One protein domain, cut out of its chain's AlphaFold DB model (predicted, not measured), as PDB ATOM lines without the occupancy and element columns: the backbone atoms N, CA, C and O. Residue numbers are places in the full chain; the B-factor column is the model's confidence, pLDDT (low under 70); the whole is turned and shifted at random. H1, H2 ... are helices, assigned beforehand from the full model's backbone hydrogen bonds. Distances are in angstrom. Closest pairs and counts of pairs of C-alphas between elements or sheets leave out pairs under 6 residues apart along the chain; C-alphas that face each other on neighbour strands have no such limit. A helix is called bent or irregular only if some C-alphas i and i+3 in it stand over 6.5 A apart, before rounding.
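What this domain is: This is residues 20 to 67 of the 68 residues of an uncharacterized protein of Ensifer sojae CCBAU 05684 (UniProt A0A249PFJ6). One long helix, H4, reaches out of a small head of short helices: H1 packs on residues 51 to 58 of H4, while H2 and H3 pack on each other and make the other part of the head. The last stretch, residues 59 to 67, sticks out as a free arm and gives the domain much of its length. The printed part has 48 residues with four named helices, in the order H1, H2, H3, H4, and no named strand; the class is all helix. By its radius of gyration of the C-alphas, 10.9 A, the whole is compact, yet its outline is elongated, with spans of 33 by 20 by 17 A.

How they stand to each other: H1, residues 20 to 23, touches H4, residues 49 to 65, which does so with residues 51 to 58 alone; their closest C-alphas are those of Ile 22 and Gln 51, 5.5 A apart. A short link of 6 residues joins H1 to H2, residues 30 to 38, and these two helices are apart. H2 touches H3, residues 40 to 44, and the closest C-alphas, those of Phe 36 and Thr 43, are 5.1 A apart. H3 and H4 are close but not clearly touching, with the C-alphas of Phe 44 and Gln 52 closest at 6.3 A. H1 and H3 are apart, and so are H2 and H4. In H2, H3 and H4 every pair of O i and N i+4 is within hydrogen-bond range; H1 is too short for such a pair, but its one pair of O i and N i+3 is within range.

Where its parts are: H1 begins with C-alpha 20 at (81.045, -36.311, 37.849) and has 4 residues. H2 has 9 residues, from C-alpha 30 at (72.493, -41.607, 31.410) to C-alpha 38, 12.4 A away. H3 has 5 residues, from Pro 40 to Phe 44. H4, the longest helix with 17 residues, runs 24.2 A from C-alpha 49 at (72.034, -22.878, 35.944) to C-alpha 65 at (95.867, -24.548, 31.991). None of the four helices is bent.

The domain as a whole: The two C-alphas farthest apart are those of Lys 31 and Arg 67, at 33.6 A. Without residues 59 to 67, which stand free and of which 59 to 65 belong to H4, the body has 39 residues and spans 20 by 17 by 15 A. The printed part has no cut. The links from H2 to H3 and from H3 to H4 are tight, and no link is long. The mean pLDDT of the printed part is 88.8; residues 66 to 67 are under 70.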
ATOM      1  N   HIS A  20      81.002 -36.622  36.420       93.25
ATOM      2  CA  HIS A  20      81.045 -36.311  37.849       93.25
ATOM      3  C   HIS A  20      81.116 -34.799  38.130       93.25
ATOM      4  O   HIS A  20      80.613 -34.342  39.153       93.25
ATOM      5  N   GLN A  21      81.707 -34.010  37.224       91.06
ATOM      6  CA  GLN A  21      81.810 -32.556  37.376       91.06
ATOM      7  C   GLN A  21      80.444 -31.887  37.217       91.06
ATOM      8  O   GLN A  21      80.143 -30.927  37.919       91.06
ATOM      9  N   ILE A  22      79.603 -32.421  36.329       89.31
ATOM     10  CA  ILE A  22      78.225 -31.960  36.143       89.31
ATOM     11  C   ILE A  22      77.343 -32.467  37.291       89.31
ATOM     12  O   ILE A  22      76.531 -31.717  37.831       89.31
ATOM     13  N   GLU A  23      77.531 -33.725  37.703       92.75
ATOM     14  CA  GLU A  23      76.764 -34.346  38.790       92.75
ATOM     15  C   GLU A  23      76.982 -33.684  40.152       92.75
ATOM     16  O   GLU A  23      76.053 -33.652  40.958       92.75
ATOM     17  N   ALA A  24      78.149 -33.076  40.381       89.12
ATOM     18  CA  ALA A  24      78.419 -32.273  41.573       89.12
ATOM     19  C   ALA A  24      77.423 -31.107  41.753       89.12
ATOM     20  O   ALA A  24      77.151 -30.696  42.880       89.12
ATOM     21  N   ALA A  25      76.853 -30.592  40.657       89.12
ATOM     22  CA  ALA A  25      75.847 -29.531  40.670       89.12
ATOM     23  C   ALA A  25      74.396 -30.050  40.643       89.12
ATOM     24  O   ALA A  25      73.457 -29.288  40.894       89.12
ATOM     25  N   GLY A  26      74.199 -31.335  40.349       89.19
ATOM     26  CA  GLY A  26      72.899 -31.996  40.335       89.19
ATOM     27  C   GLY A  26      72.893 -33.241  39.444       89.19
ATOM     28  O   GLY A  26      73.637 -33.296  38.466       89.19
ATOM     29  N   PRO A  27      72.030 -34.233  39.729       91.19
ATOM     30  CA  PRO A  27      72.038 -35.512  39.027       91.19
ATOM     31  C   PRO A  27      71.780 -35.350  37.524       91.19
ATOM     32  O   PRO A  27      70.888 -34.608  37.098       91.19
ATOM     33  N   ILE A  28      72.530 -36.099  36.714       92.00
ATOM     34  CA  ILE A  28      72.324 -36.212  35.270       92.00
ATOM     35  C   ILE A  28      71.924 -37.650  34.932       92.00
ATOM     36  O   ILE A  28      72.487 -38.615  35.443       92.00
ATOM     37  N   SER A  29      70.917 -37.813  34.077       92.69
ATOM     38  CA  SER A  29      70.521 -39.141  33.607       92.69
ATOM     39  C   SER A  29      71.497 -39.660  32.553       92.69
ATOM     40  O   SER A  29      72.055 -38.878  31.785       92.69
ATOM     41  N   ASP A  30      71.623 -40.982  32.422       94.31
ATOM     42  CA  ASP A  30      72.493 -41.607  31.410       94.31
ATOM     43  C   ASP A  30      72.143 -41.195  29.981       94.31
ATOM     44  O   ASP A  30      73.014 -41.091  29.120       94.31
ATOM     45  N   LYS A  31      70.850 -40.976  29.705       94.12
ATOM     46  CA  LYS A  31      70.399 -40.446  28.413       94.12
ATOM     47  C   LYS A  31      70.991 -39.060  28.176       94.12
ATOM     48  O   LYS A  31      71.585 -38.824  27.138       94.12
ATOM     49  N   ARG A  32      70.871 -38.170  29.159       91.19
ATOM     50  CA  ARG A  32      71.316 -36.782  29.040       91.19
ATOM     51  C   ARG A  32      72.836 -36.655  29.049       91.19
ATOM     52  O   ARG A  32      73.364 -35.775  28.389       91.19
ATOM     53  N   TRP A  33      73.539 -37.565  29.719       94.12
ATOM     54  CA  TRP A  33      74.987 -37.691  29.589       94.12
ATOM     55  C   TRP A  33      75.404 -38.112  28.172       94.12
ATOM     56  O   TRP A  33      76.275 -37.484  27.580       94.12
ATOM     57  N   ARG A  34      74.739 -39.116  27.584       93.81
ATOM     58  CA  ARG A  34      74.973 -39.505  26.182       93.81
ATOM     59  C   ARG A  34      74.651 -38.375  25.204       93.81
ATOM     60  O   ARG A  34      75.428 -38.139  24.284       93.81
ATOM     61  N   ASP A  35      73.556 -37.653  25.433       93.12
ATOM     62  CA  ASP A  35      73.194 -36.477  24.637       93.12
ATOM     63  C   ASP A  35      74.279 -35.392  24.746       93.12
ATOM     64  O   ASP A  35      74.651 -34.808  23.733       93.12
ATOM     65  N   PHE A  36      74.856 -35.170  25.935       91.00
ATOM     66  CA  PHE A  36      75.966 -34.229  26.126       91.00
ATOM     67  C   PHE A  36      77.220 -34.641  25.351       91.00
ATOM     68  O   PHE A  36      77.887 -33.788  24.779       91.00
ATOM     69  N   GLN A  37      77.538 -35.934  25.286       90.00
ATOM     70  CA  GLN A  37      78.681 -36.424  24.510       90.00
ATOM     71  C   GLN A  37      78.480 -36.267  22.994       90.00
ATOM     72  O   GLN A  37      79.447 -36.031  22.274       90.00
ATOM     73  N   ALA A  38      77.241 -36.406  22.510       91.12
ATOM     74  CA  ALA A  38      76.904 -36.290  21.089       91.12
ATOM     75  C   ALA A  38      76.709 -34.833  20.632       91.12
ATOM     76  O   ALA A  38      77.128 -34.464  19.537       91.12
ATOM     77  N   ASP A  39      76.078 -34.011  21.470       89.94
ATOM     78  CA  ASP A  39      75.815 -32.588  21.253       89.94
ATOM     79  C   ASP A  39      75.997 -31.814  22.575       89.94
ATOM     80  O   ASP A  39      75.029 -31.554  23.310       89.94
ATOM     81  N   PRO A  40      77.248 -31.432  22.903       87.75
ATOM     82  CA  PRO A  40      77.557 -30.734  24.146       87.75
ATOM     83  C   PRO A  40      76.836 -29.395  24.254       87.75
ATOM     84  O   PRO A  40      76.341 -29.046  25.322       87.75
ATOM     85  N   HIS A  41      76.732 -28.655  23.147       87.38
ATOM     86  CA  HIS A  41      76.097 -27.342  23.128       87.38
ATOM     87  C   HIS A  41      74.580 -27.451  23.313       87.38
ATOM     88  O   HIS A  41      74.015 -26.811  24.201       87.38
ATOM     89  N   GLY A  42      73.905 -28.285  22.515       88.38
ATOM     90  CA  GLY A  42      72.459 -28.454  22.632       88.38
ATOM     91  C   GLY A  42      72.039 -29.081  23.958       88.38
ATOM     92  O   GLY A  42      70.932 -28.821  24.436       88.38
ATOM     93  N   THR A  43      72.918 -29.862  24.590       90.38
ATOM     94  CA  THR A  43      72.672 -30.382  25.937       90.38
ATOM     95  C   THR A  43      72.972 -29.357  27.022       90.38
ATOM     96  O   THR A  43      72.174 -29.244  27.950       90.38
ATOM     97  N   PHE A  44      74.039 -28.564  26.895       89.00
ATOM     98  CA  PHE A  44      74.367 -27.471  27.816       89.00
ATOM     99  C   PHE A  44      73.189 -26.507  27.993       89.00
ATOM    100  O   PHE A  44      72.808 -26.211  29.121       89.00
ATOM    101  N   MET A  45      72.519 -26.133  26.898       92.31
ATOM    102  CA  MET A  45      71.339 -25.252  26.932       92.31
ATOM    103  C   MET A  45      70.114 -25.858  27.641       92.31
ATOM    104  O   MET A  45      69.142 -25.156  27.905       92.31
ATOM    105  N   LYS A  46      70.127 -27.164  27.937       91.06
ATOM    106  CA  LYS A  46      69.058 -27.891  28.648       91.06
ATOM    107  C   LYS A  46      69.429 -28.224  30.098       91.06
ATOM    108  O   LYS A  46      68.616 -28.834  30.799       91.06
ATOM    109  N   LEU A  47      70.652 -27.911  30.524       89.62
ATOM    110  CA  LEU A  47      71.094 -28.047  31.910       89.62
ATOM    111  C   LEU A  47      70.521 -26.904  32.753       89.62
ATOM    112  O   LEU A  47      70.222 -25.831  32.231       89.62
ATOM    113  N   ASN A  48      70.379 -27.126  34.059       92.56
ATOM    114  CA  ASN A  48      70.043 -26.034  34.976       92.56
ATOM    115  C   ASN A  48      71.248 -25.102  35.196       92.56
ATOM    116  O   ASN A  48      72.382 -25.482  34.907       92.56
ATOM    117  N   ASP A  49      71.009 -23.916  35.757       93.50
ATOM    118  CA  ASP A  49      72.034 -22.878  35.944       93.50
ATOM    119  C   ASP A  49      73.282 -23.398  36.672       93.50
ATOM    120  O   ASP A  49      74.403 -23.209  36.212       93.50
ATOM    121  N   ARG A  50      73.104 -24.172  37.753       93.69
ATOM    122  CA  ARG A  50      74.233 -24.728  38.521       93.69
ATOM    123  C   ARG A  50      75.064 -25.716  37.706       93.69
ATOM    124  O   ARG A  50      76.284 -25.766  37.838       93.69
ATOM    125  N   GLN A  51      74.412 -26.532  36.886       92.31
ATOM    126  CA  GLN A  51      75.079 -27.485  36.001       92.31
ATOM    127  C   GLN A  51      75.798 -26.769  34.851       92.31
ATOM    128  O   GLN A  51      76.906 -27.168  34.492       92.31
ATOM    129  N   GLN A  52      75.215 -25.697  34.305       92.50
ATOM    130  CA  GLN A  52      75.877 -24.847  33.310       92.50
ATOM    131  C   GLN A  52      77.126 -24.174  33.895       92.50
ATOM    132  O   GLN A  52      78.186 -24.193  33.263       92.50
ATOM    133  N   ASP A  53      77.041 -23.661  35.123       92.94
ATOM    134  CA  ASP A  53      78.179 -23.081  35.839       92.94
ATOM    135  C   ASP A  53      79.295 -24.109  36.057       92.94
ATOM    136  O   ASP A  53      80.466 -23.810  35.819       92.94
ATOM    137  N   ALA A  54      78.952 -25.341  36.445       91.19
ATOM    138  CA  ALA A  54      79.929 -26.411  36.645       91.19
ATOM    139  C   ALA A  54      80.666 -26.785  35.347       91.19
ATOM    140  O   ALA A  54      81.897 -26.888  35.338       91.19
ATOM    141  N   VAL A  55      79.936 -26.926  34.234       89.56
ATOM    142  CA  VAL A  55      80.526 -27.160  32.903       89.56
ATOM    143  C   VAL A  55      81.426 -25.990  32.499       89.56
ATOM    144  O   VAL A  55      82.554 -26.194  32.048       89.56
ATOM    145  N   THR A  56      80.963 -24.759  32.713       90.25
ATOM    146  CA  THR A  56      81.710 -23.538  32.389       90.25
ATOM    147  C   THR A  56      82.997 -23.440  33.206       90.25
ATOM    148  O   THR A  56      84.058 -23.146  32.655       90.25
ATOM    149  N   ALA A  57      82.947 -23.750  34.503       90.38
ATOM    150  CA  ALA A  57      84.114 -23.776  35.376       90.38
ATOM    151  C   ALA A  57      85.134 -24.841  34.942       90.38
ATOM    152  O   ALA A  57      86.334 -24.555  34.895       90.38
ATOM    153  N   ALA A  58      84.674 -26.041  34.567       88.50
ATOM    154  CA  ALA A  58      85.538 -27.112  34.068       88.50
ATOM    155  C   ALA A  58      86.265 -26.706  32.775       88.50
ATOM    156  O   ALA A  58      87.488 -26.854  32.679       88.50
ATOM    157  N   ILE A  59      85.534 -26.125  31.817       87.50
ATOM    158  CA  ILE A  59      86.088 -25.637  30.546       87.50
ATOM    159  C   ILE A  59      87.079 -24.490  30.788       87.50
ATOM    160  O   ILE A  59      88.198 -24.529  30.276       87.50
ATOM    161  N   ASN A  60      86.709 -23.493  31.598       85.88
ATOM    162  CA  ASN A  60      87.560 -22.338  31.891       85.88
ATOM    163  C   ASN A  60      88.869 -22.744  32.568       85.88
ATOM    164  O   ASN A  60      89.930 -22.249  32.189       85.88
ATOM    165  N   ARG A  61      88.818 -23.680  33.525       85.75
ATOM    166  CA  ARG A  61      90.020 -24.228  34.162       85.75
ATOM    167  C   ARG A  61      90.965 -24.825  33.117       85.75
ATOM    168  O   ARG A  61      92.146 -24.492  33.099       85.75
ATOM    169  N   ARG A  62      90.433 -25.630  32.193       82.56
ATOM    170  CA  ARG A  62      91.224 -26.295  31.148       82.56
ATOM    171  C   ARG A  62      91.836 -25.315  30.151       82.56
ATOM    172  O   ARG A  62      92.995 -25.463  29.771       82.56
ATOM    173  N   ILE A  63      91.071 -24.308  29.731       82.56
ATOM    174  CA  ILE A  63      91.556 -23.268  28.814       82.56
ATOM    175  C   ILE A  63      92.670 -22.449  29.476       82.56
ATOM    176  O   ILE A  63      93.659 -22.139  28.815       82.56
ATOM    177  N   SER A  64      92.546 -22.135  30.768       80.69
ATOM    178  CA  SER A  64      93.596 -21.448  31.526       80.69
ATOM    179  C   SER A  64      94.865 -22.293  31.682       80.69
ATOM    180  O   SER A  64      95.955 -21.756  31.531       80.69
ATOM    181  N   GLU A  65      94.736 -23.603  31.916       77.88
ATOM    182  CA  GLU A  65      95.867 -24.548  31.991       77.88
ATOM    183  C   GLU A  65      96.559 -24.782  30.639       77.88
ATOM    184  O   GLU A  65      97.716 -25.188  30.595       77.88
ATOM    185  N   SER A  66      95.852 -24.548  29.531       66.38
ATOM    186  CA  SER A  66      96.359 -24.766  28.170       66.38
ATOM    187  C   SER A  66      97.081 -23.544  27.586       66.38
ATOM    188  O   SER A  66      97.456 -23.568  26.412       66.38
ATOM    189  N   ARG A  67      97.245 -22.458  28.358       58.19
ATOM    190  CA  ARG A  67      98.043 -21.299  27.939       58.19
ATOM    191  C   ARG A  67      99.536 -21.582  28.184       58.19
ATOM    192  O   ARG A  67      99.866 -21.966  29.303       58.19
TER     193      ARG A  67